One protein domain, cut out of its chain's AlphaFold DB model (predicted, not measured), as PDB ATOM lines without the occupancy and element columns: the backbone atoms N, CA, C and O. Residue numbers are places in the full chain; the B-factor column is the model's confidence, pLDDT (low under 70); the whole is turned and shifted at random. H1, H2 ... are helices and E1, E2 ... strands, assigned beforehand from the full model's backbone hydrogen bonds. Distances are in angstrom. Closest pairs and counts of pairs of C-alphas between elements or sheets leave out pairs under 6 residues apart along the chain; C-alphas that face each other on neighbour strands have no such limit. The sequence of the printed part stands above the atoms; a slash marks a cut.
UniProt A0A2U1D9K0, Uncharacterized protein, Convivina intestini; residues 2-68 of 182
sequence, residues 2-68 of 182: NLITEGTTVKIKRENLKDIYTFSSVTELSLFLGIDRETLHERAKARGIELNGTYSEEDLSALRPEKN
ATOM      1  N   ASN A   2     237.070  17.351 -81.128       38.62
ATOM      2  CA  ASN A   2     236.517  18.692 -81.330       38.62
ATOM      3  C   ASN A   2     235.032  18.646 -80.966       38.62
ATOM      4  O   ASN A   2     234.296  17.862 -81.561       38.62
ATOM      5  N   LEU A   3     234.609  19.446 -79.990       39.22
ATOM      6  CA  LEU A   3     233.193  19.689 -79.732       39.22
ATOM      7  C   LEU A   3     232.771  20.851 -80.632       39.22
ATOM      8  O   LEU A   3     233.317  21.947 -80.527       39.22
ATOM      9  N   ILE A   4     231.858  20.576 -81.562       37.84
ATOM     10  CA  ILE A   4     231.252  21.588 -82.427       37.84
ATOM     11  C   ILE A   4     229.894  21.910 -81.815       37.84
ATOM     12  O   ILE A   4     228.947  21.141 -81.954       37.84
ATOM     13  N   THR A   5     229.818  23.030 -81.111       43.38
ATOM     14  CA  THR A   5     228.555  23.694 -80.779       43.38
ATOM     15  C   THR A   5     228.415  24.862 -81.745       43.38
ATOM     16  O   THR A   5     229.383  25.595 -81.946       43.38
ATOM     17  N   GLU A   6     227.260  24.956 -82.403       42.62
ATOM     18  CA  GLU A   6     226.956  25.836 -83.541       42.62
ATOM     19  C   GLU A   6     227.783  27.137 -83.571       42.62
ATOM     20  O   GLU A   6     227.680  28.002 -82.705       42.62
ATOM     21  N   GLY A   7     228.663  27.241 -84.574       48.44
ATOM     22  CA  GLY A   7     229.457  28.438 -84.867       48.44
ATOM     23  C   GLY A   7     230.800  28.600 -84.142       48.44
ATOM     24  O   GLY A   7     231.570  29.463 -84.555       48.44
ATOM     25  N   THR A   8     231.138  27.785 -83.134       50.06
ATOM     26  CA  THR A   8     232.384  27.961 -82.353       50.06
ATOM     27  C   THR A   8     233.186  26.660 -82.245       50.06
ATOM     28  O   THR A   8     232.703  25.661 -81.716       50.06
ATOM     29  N   THR A   9     234.424  26.644 -82.755       55.16
ATOM     30  CA  THR A   9     235.295  25.454 -82.739       55.16
ATOM     31  C   THR A   9     236.264  25.485 -81.562       55.16
ATOM     32  O   THR A   9     237.383  25.982 -81.686       55.16
ATOM     33  N   VAL A  10     235.882  24.871 -80.442       62.41
ATOM     34  CA  VAL A  10     236.772  24.730 -79.283       62.41
ATOM     35  C   VAL A  10     237.707  23.536 -79.486       62.41
ATOM     36  O   VAL A  10     237.269  22.397 -79.685       62.41
ATOM     37  N   LYS A  11     239.022  23.780 -79.432       70.50
ATOM     38  CA  LYS A  11     240.038  22.717 -79.491       70.50
ATOM     39  C   LYS A  11     240.370  22.261 -78.074       70.50
ATOM     40  O   LYS A  11     240.890  23.044 -77.279       70.50
ATOM     41  N   ILE A  12     240.106  20.985 -77.798       63.28
ATOM     42  CA  ILE A  12     240.353  20.355 -76.498       63.28
ATOM     43  C   ILE A  12     241.558  19.427 -76.616       63.28
ATOM     44  O   ILE A  12     241.560  18.490 -77.429       63.28
ATOM     45  N   LYS A  13     242.575  19.675 -75.790       67.38
ATOM     46  CA  LYS A  13     243.716  18.771 -75.602       67.38
ATOM     47  C   LYS A  13     243.667  18.197 -74.188       67.38
ATOM     48  O   LYS A  13     243.500  18.938 -73.227       67.38
ATOM     49  N   ARG A  14     243.824  16.875 -74.076       48.66
ATOM     50  CA  ARG A  14     244.009  16.183 -72.795       48.66
ATOM     51  C   ARG A  14     245.491  16.019 -72.527       48.66
ATOM     52  O   ARG A  14     246.150  15.270 -73.242       48.66
ATOM     53  N   GLU A  15     245.980  16.660 -71.477       51.78
ATOM     54  CA  GLU A  15     247.312  16.420 -70.927       51.78
ATOM     55  C   GLU A  15     247.164  16.104 -69.434       51.78
ATOM     56  O   GLU A  15     246.502  16.834 -68.700       51.78
ATOM     57  N   ASN A  16     247.735  14.985 -68.974       51.59
ATOM     58  CA  ASN A  16     247.771  14.602 -67.552       51.59
ATOM     59  C   ASN A  16     246.405  14.641 -66.824       51.59
ATOM     60  O   ASN A  16     246.304  15.201 -65.736       51.59
ATOM     61  N   LEU A  17     245.357  14.052 -67.421       58.31
ATOM     62  CA  LEU A  17     243.986  13.993 -66.867       58.31
ATOM     63  C   LEU A  17     243.299  15.360 -66.665       58.31
ATOM     64  O   LEU A  17     242.232  15.413 -66.059       58.31
ATOM     65  N   LYS A  18     243.866  16.449 -67.193       62.22
ATOM     66  CA  LYS A  18     243.246  17.776 -67.196       62.22
ATOM     67  C   LYS A  18     242.849  18.146 -68.623       62.22
ATOM     68  O   LYS A  18     243.661  18.062 -69.549       62.22
ATOM     69  N   ASP A  19     241.585  18.516 -68.798       75.31
ATOM     70  CA  ASP A  19     241.086  19.046 -70.061       75.31
ATOM     71  C   ASP A  19     241.545  20.511 -70.182       75.31
ATOM     72  O   ASP A  19     241.257  21.344 -69.320       75.31
ATOM     73  N   ILE A  20     242.318  20.802 -71.232       81.50
ATOM     74  CA  ILE A  20     242.773  22.152 -71.574       81.50
ATOM     75  C   ILE A  20     241.942  22.642 -72.754       81.50
ATOM     76  O   ILE A  20     241.896  22.005 -73.816       81.50
ATOM     77  N   TYR A  21     241.321  23.800 -72.571       85.12
ATOM     78  CA  TYR A  21     240.472  24.457 -73.552       85.12
ATOM     79  C   TYR A  21     241.226  25.596 -74.204       85.12
ATOM     80  O   TYR A  21     241.846  26.414 -73.524       85.12
ATOM     81  N   THR A  22     241.161  25.658 -75.530       88.06
ATOM     82  CA  THR A  22     241.833  26.712 -76.283       88.06
ATOM     83  C   THR A  22     240.850  27.477 -77.156       88.06
ATOM     84  O   THR A  22     240.035  26.873 -77.857       88.06
ATOM     85  N   PHE A  23     240.946  28.803 -77.093       86.75
ATOM     86  CA  PHE A  23     240.113  29.760 -77.814       86.75
ATOM     87  C   PHE A  23     241.016  30.685 -78.623       86.75
ATOM     88  O   PHE A  23     242.065  31.126 -78.152       86.75
ATOM     89  N   SER A  24     240.610  30.988 -79.850       82.56
ATOM     90  CA  SER A  24     241.364  31.834 -80.777       82.56
ATOM     91  C   SER A  24     241.268  33.324 -80.449       82.56
ATOM     92  O   SER A  24     242.117  34.107 -80.875       82.56
ATOM     93  N   SER A  25     240.246  33.733 -79.693       83.75
ATOM     94  CA  SER A  25     240.055  35.124 -79.292       83.75
ATOM     95  C   SER A  25     239.293  35.259 -77.976       83.75
ATOM     96  O   SER A  25     238.547  34.371 -77.564       83.75
ATOM     97  N   VAL A  26     239.434  36.426 -77.341       85.06
ATOM     98  CA  VAL A  26     238.646  36.802 -76.153       85.06
ATOM     99  C   VAL A  26     237.151  36.864 -76.478       85.06
ATOM    100  O   VAL A  26     236.330  36.533 -75.633       85.06
ATOM    101  N   THR A  27     236.798  37.237 -77.710       84.00
ATOM    102  CA  THR A  27     235.409  37.243 -78.191       84.00
ATOM    103  C   THR A  27     234.829  35.830 -78.263       84.00
ATOM    104  O   THR A  27     233.680  35.606 -77.905       84.00
ATOM    105  N   GLU A  28     235.625  34.853 -78.689       81.44
ATOM    106  CA  GLU A  28     235.200  33.452 -78.722       81.44
ATOM    107  C   GLU A  28     234.962  32.908 -77.306       81.44
ATOM    108  O   GLU A  28     233.952  32.261 -77.041       81.44
ATOM    109  N   LEU A  29     235.857  33.240 -76.372       85.38
ATOM    110  CA  LEU A  29     235.706  32.888 -74.963       85.38
ATOM    111  C   LEU A  29     234.476  33.552 -74.327       85.38
ATOM    112  O   LEU A  29     233.759  32.909 -73.561       85.38
ATOM    113  N   SER A  30     234.218  34.826 -74.635       82.88
ATOM    114  CA  SER A  30     233.068  35.558 -74.094       82.88
ATOM    115  C   SER A  30     231.747  34.956 -74.581       82.88
ATOM    116  O   SER A  30     230.831  34.759 -73.784       82.88
ATOM    117  N   LEU A  31     231.682  34.567 -75.862       82.00
ATOM    118  CA  LEU A  31     230.544  33.841 -76.434       82.00
ATOM    119  C   LEU A  31     230.361  32.465 -75.783       82.00
ATOM    120  O   LEU A  31     229.250  32.125 -75.388       82.00
ATOM    121  N   PHE A  32     231.443  31.704 -75.604       82.69
ATOM    122  CA  PHE A  32     231.399  30.389 -74.957       82.69
ATOM    123  C   PHE A  32     230.899  30.453 -73.504       82.69
ATOM    124  O   PHE A  32     230.159  29.578 -73.052       82.69
ATOM    125  N   LEU A  33     231.289  31.491 -72.762       84.00
ATOM    126  CA  LEU A  33     230.876  31.698 -71.373       84.00
ATOM    127  C   LEU A  33     229.518  32.405 -71.231       84.00
ATOM    128  O   LEU A  33     228.983  32.439 -70.121       84.00
ATOM    129  N   GLY A  34     228.966  32.949 -72.321       79.38
ATOM    130  CA  GLY A  34     227.705  33.694 -72.323       79.38
ATOM    131  C   GLY A  34     227.771  34.995 -71.517       79.38
ATOM    132  O   GLY A  34     226.804  35.337 -70.840       79.38
ATOM    133  N   ILE A  35     228.917  35.685 -71.525       84.00
ATOM    134  CA  ILE A  35     229.120  36.962 -70.822       84.00
ATOM    135  C   ILE A  35     229.737  38.005 -71.742       84.00
ATOM    136  O   ILE A  35     230.508  37.672 -72.640       84.00
ATOM    137  N   ASP A  36     229.449  39.278 -71.480       85.56
ATOM    138  CA  ASP A  36     230.056  40.377 -72.222       85.56
ATOM    139  C   ASP A  36     231.565  40.460 -71.987       85.56
ATOM    140  O   ASP A  36     232.092  40.110 -70.926       85.56
ATOM    141  N   ARG A  37     232.276  40.965 -72.997       83.88
ATOM    142  CA  ARG A  37     233.738  41.070 -72.987       83.88
ATOM    143  C   ARG A  37     234.260  41.929 -71.832       83.88
ATOM    144  O   ARG A  37     235.305  41.611 -71.272       83.88
ATOM    145  N   GLU A  38     233.545  42.991 -71.474       86.75
ATOM    146  CA  GLU A  38     233.887  43.857 -70.340       86.75
ATOM    147  C   GLU A  38     233.811  43.084 -69.016       86.75
ATOM    148  O   GLU A  38     234.813  42.964 -68.311       86.75
ATOM    149  N   THR A  39     232.683  42.415 -68.768       84.81
ATOM    150  CA  THR A  39     232.466  41.533 -67.611       84.81
ATOM    151  C   THR A  39     233.507  40.413 -67.525       84.81
ATOM    152  O   THR A  39     233.986  40.076 -66.440       84.81
ATOM    153  N   LEU A  40     233.891  39.830 -68.664       89.62
ATOM    154  CA  LEU A  40     234.955  38.830 -68.739       89.62
ATOM    155  C   LEU A  40     236.306  39.408 -68.286       89.62
ATOM    156  O   LEU A  40     236.993  38.776 -67.485       89.62
ATOM    157  N   HIS A  41     236.679  40.603 -68.757       89.62
ATOM    158  CA  HIS A  41     237.923  41.270 -68.362       89.62
ATOM    159  C   HIS A  41     237.951  41.620 -66.870       89.62
ATOM    160  O   HIS A  41     238.968  41.395 -66.210       89.62
ATOM    161  N   GLU A  42     236.849  42.131 -66.324       88.38
ATOM    162  CA  GLU A  42     236.740  42.451 -64.898       88.38
ATOM    163  C   GLU A  42     236.907  41.208 -64.023       88.38
ATOM    164  O   GLU A  42     237.682  41.211 -63.064       88.38
ATOM    165  N   ARG A  43     236.235  40.111 -64.387       88.62
ATOM    166  CA  ARG A  43     236.314  38.846 -63.648       88.62
ATOM    167  C   ARG A  43     237.677  38.193 -63.756       88.62
ATOM    168  O   ARG A  43     238.200  37.727 -62.746       88.62
ATOM    169  N   ALA A  44     238.261  38.188 -64.948       89.69
ATOM    170  CA  ALA A  44     239.607  37.683 -65.171       89.69
ATOM    171  C   ALA A  44     240.614  38.430 -64.287       89.69
ATOM    172  O   ALA A  44     241.386  37.805 -63.561       89.69
ATOM    173  N   LYS A  45     240.516  39.764 -64.231       91.19
ATOM    174  CA  LYS A  45     241.348  40.598 -63.358       91.19
ATOM    175  C   LYS A  45     241.112  40.316 -61.872       91.19
ATOM    176  O   LYS A  45     242.078  40.202 -61.125       91.19
ATOM    177  N   ALA A  46     239.859  40.182 -61.441       86.62
ATOM    178  CA  ALA A  46     239.511  39.898 -60.046       86.62
ATOM    179  C   ALA A  46     240.007  38.522 -59.569       86.62
ATOM    180  O   ALA A  46     240.322  38.359 -58.392       86.62
ATOM    181  N   ARG A  47     240.084  37.541 -60.474       87.44
ATOM    182  CA  ARG A  47     240.507  36.165 -60.173       87.44
ATOM    183  C   ARG A  47     241.963  35.871 -60.542       87.44
ATOM    184  O   ARG A  47     242.421  34.759 -60.317       87.44
ATOM    185  N   GLY A  48     242.687  36.852 -61.085       88.56
ATOM    186  CA  GLY A  48     244.080  36.690 -61.510       88.56
ATOM    187  C   GLY A  48     244.260  35.739 -62.697       88.56
ATOM    188  O   GLY A  48     245.319  35.134 -62.829       88.56
ATOM    189  N   ILE A  49     243.237  35.588 -63.543       89.94
ATOM    190  CA  ILE A  49     243.265  34.712 -64.720       89.94
ATOM    191  C   ILE A  49     243.694  35.539 -65.934       89.94
ATOM    192  O   ILE A  49     243.080  36.558 -66.253       89.94
ATOM    193  N   GLU A  50     244.735  35.102 -66.638       90.00
ATOM    194  CA  GLU A  50     245.189  35.755 -67.866       90.00
ATOM    195  C   GLU A  50     244.373  35.301 -69.077       90.00
ATOM    196  O   GLU A  50     244.219  34.108 -69.332       90.00
ATOM    197  N   LEU A  51     243.893  36.254 -69.880       88.75
ATOM    198  CA  LEU A  51     243.125  35.967 -71.095       88.75
ATOM    199  C   LEU A  51     244.040  35.631 -72.289       88.75
ATOM    200  O   LEU A  51     244.044  36.332 -73.302       88.75
ATOM    201  N   ASN A  52     244.850  34.580 -72.153       86.88
ATOM    202  CA  ASN A  52     245.894  34.189 -73.111       86.88
ATOM    203  C   ASN A  52     245.430  33.185 -74.189       86.88
ATOM    204  O   ASN A  52     246.207  32.817 -75.067       86.88
ATOM    205  N   GLY A  53     244.167  32.752 -74.134       84.50
ATOM    206  CA  GLY A  53     243.587  31.809 -75.093       84.50
ATOM    207  C   GLY A  53     243.696  30.336 -74.693       84.50
ATOM    208  O   GLY A  53     243.168  29.496 -75.416       84.50
ATOM    209  N   THR A  54     244.310  30.003 -73.555       87.44
ATOM    210  CA  THR A  54     244.380  28.636 -73.015       87.44
ATOM    211  C   THR A  54     243.912  28.603 -71.565       87.44
ATOM    212  O   THR A  54     244.476  29.298 -70.727       87.44
ATOM    213  N   TYR A  55     242.908  27.786 -71.261       86.94
ATOM    214  CA  TYR A  55     242.253  27.775 -69.952       86.94
ATOM    215  C   TYR A  55     242.028  26.347 -69.474       86.94
ATOM    216  O   TYR A  55     241.725  25.449 -70.267       86.94
ATOM    217  N   SER A  56     242.158  26.138 -68.169       86.69
ATOM    218  CA  SER A  56     241.712  24.910 -67.521       86.69
ATOM    219  C   SER A  56     240.201  24.941 -67.268       86.69
ATOM    220  O   SER A  56     239.571  26.000 -67.280       86.69
ATOM    221  N   GLU A  57     239.607  23.778 -66.997       82.56
ATOM    222  CA  GLU A  57     238.207  23.692 -66.551       82.56
ATOM    223  C   GLU A  57     237.940  24.552 -65.301       82.56
ATOM    224  O   GLU A  57     236.862  25.125 -65.146       82.56
ATOM    225  N   GLU A  58     238.934  24.668 -64.417       84.25
ATOM    226  CA  GLU A  58     238.851  25.457 -63.190       84.25
ATOM    227  C   GLU A  58     238.807  26.959 -63.498       84.25
ATOM    228  O   GLU A  58     237.937  27.665 -62.984       84.25
ATOM    229  N   ASP A  59     239.646  27.427 -64.429       86.88
ATOM    230  CA  ASP A  59     239.628  28.813 -64.915       86.88
ATOM    231  C   ASP A  59     238.288  29.152 -65.579       86.88
ATOM    232  O   ASP A  59     237.693  30.196 -65.311       86.88
ATOM    233  N   LEU A  60     237.765  28.255 -66.421       87.12
ATOM    234  CA  LEU A  60     236.482  28.461 -67.096       87.12
ATOM    235  C   LEU A  60     235.312  28.470 -66.114       87.12
ATOM    236  O   LEU A  60     234.429  29.321 -66.220       87.12
ATOM    237  N   SER A  61     235.322  27.568 -65.133       84.44
ATOM    238  CA  SER A  61     234.328  27.533 -64.057       84.44
ATOM    239  C   SER A  61     234.370  28.805 -63.217       84.44
ATOM    240  O   SER A  61     233.328  29.317 -62.812       84.44
ATOM    241  N   ALA A  62     235.567  29.347 -63.000       84.00
ATOM    242  CA  ALA A  62     235.758  30.590 -62.283       84.00
ATOM    243  C   ALA A  62     235.296  31.819 -63.090       84.00
ATOM    244  O   ALA A  62     234.746  32.764 -62.530       84.00
ATOM    245  N   LEU A  63     235.482  31.835 -64.407       86.19
ATOM    246  CA  LEU A  63     235.040  32.953 -65.248       86.19
ATOM    247  C   LEU A  63     233.528  32.935 -65.518       86.19
ATOM    248  O   LEU A  63     232.929  33.983 -65.797       86.19
ATOM    249  N   ARG A  64     232.895  31.762 -65.407       84.38
ATOM    250  CA  ARG A  64     231.466  31.578 -65.657       84.38
ATOM    251  C   ARG A  64     230.623  32.419 -64.690       84.38
ATOM    252  O   ARG A  64     230.964  32.537 -63.512       84.38
ATOM    253  N   PRO A  65     229.512  33.020 -65.150       70.56
ATOM    254  CA  PRO A  65     228.564  33.642 -64.237       70.56
ATOM    255  C   PRO A  65     228.073  32.592 -63.249       70.56
ATOM    256  O   PRO A  65     227.591  31.529 -63.647       70.56
ATOM    257  N   GLU A  66     228.206  32.891 -61.956       67.31
ATOM    258  CA  GLU A  66     227.474  32.154 -60.939       67.31
ATOM    259  C   GLU A  66     226.008  32.203 -61.355       67.31
ATOM    260  O   GLU A  66     225.460  33.287 -61.569       67.31
ATOM    261  N   LYS A  67     225.375  31.035 -61.499       57.72
ATOM    262  CA  LYS A  67     223.977  30.905 -61.949       57.72
ATOM    263  C   LYS A  67     222.978  31.762 -61.146       57.72
ATOM    264  O   LYS A  67     221.846  31.927 -61.582       57.72
ATOM    265  N   ASN A  68     223.410  32.338 -60.022       51.28
ATOM    266  CA  ASN A  68     222.626  33.192 -59.139       51.28
ATOM    267  C   ASN A  68     222.929  34.702 -59.258       51.28
ATOM    268  O   ASN A  68     222.117  35.495 -58.790       51.28
TER     269      ASN A  68
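This is residues 2 to 68 of the 182 residues of an uncharacterized protein of Convivina intestini (UniProt A0A2U1D9K0). A strongly twisted sheet of four strands makes a wall along one side, with H1 over E2 and H3 over the edge strand E4, while H2 lies beyond these two helices, away from the sheet. The first three strands form a meander, each strand the antiparallel neighbour of the one before, and E4 joins its E3 side from later in the chain. The printed part has 67 residues with three named helices and four named strands, in the order E1 E2 E3 H1 H2 E4 H3; the sheet's order is E1 E2 E3 E4, antiparallel throughout, and the class is mixed. The whole is compact, with a radius of gyration of the C-alphas of 11.7 A and spans of 28 by 28 by 24 A.

E1, residues 2 to 5, and E2, residues 8 to 15, form a hairpin, with N 8 and O 5 at 3.0 A. E2 forms another hairpin with E3, residues 18 to 22, where N 20 and O 13 are 3.0 A apart. The pairing is staggered: E2 pairs with E1 over residues 8 to 11 and with E3 over residues 11 to 15. H1, residues 26 to 33, is on the sheet at a height of 8.8 A, over E2 and across the strands, at 90 degrees to E2 on the local plane; the closest C-alphas of E2 and H1 are those of Thr 8 and Glu 28, 7.2 A apart. H2, residues 37 to 47, is not on the sheet; it touches H1, about perpendicular at 82 degrees, with the closest C-alphas, those of Ser 30 and Arg 37, 5.7 A apart. E4, residues 54 to 56, is antiparallel to E3, with N 21 and O 55 at 2.9 A. H3, residues 57 to 63, is on the sheet at a height of 6.7 A, only just over E4, with 3 of its C-alphas falling on that strand, and slantwise at 55 degrees on the local plane. H3 touches H2, with the C-alphas of Arg 43 and Leu 63 closest at 6.2 A, opposite ways at a steep tilt of 68 degrees, only just short of perpendicular. In H1, H2 and H3 every O i to N i+4 pair is within hydrogen-bond range.

E1 begins at C-alpha 2, (236.517, 18.692, -81.330), and is 9.4 A long. E2 is 22.1 A long, E3 12.8 A and H1 10.5 A. H2, 15.3 A long, begins at C-alpha 37, (233.738, 41.070, -72.987). E4 is 7.2 A long; H3, 9.9 A, ends at C-alpha 63, (235.040, 32.953, -65.248).

The two C-alphas farthest apart, those of Asn 16 and Glu 38, are 32.5 A apart. The printed part has no cut and no long link. Mean pLDDT of the printed part is 75.7; residues 2 to 10, 12 to 18 and 66 to 68 are under 70.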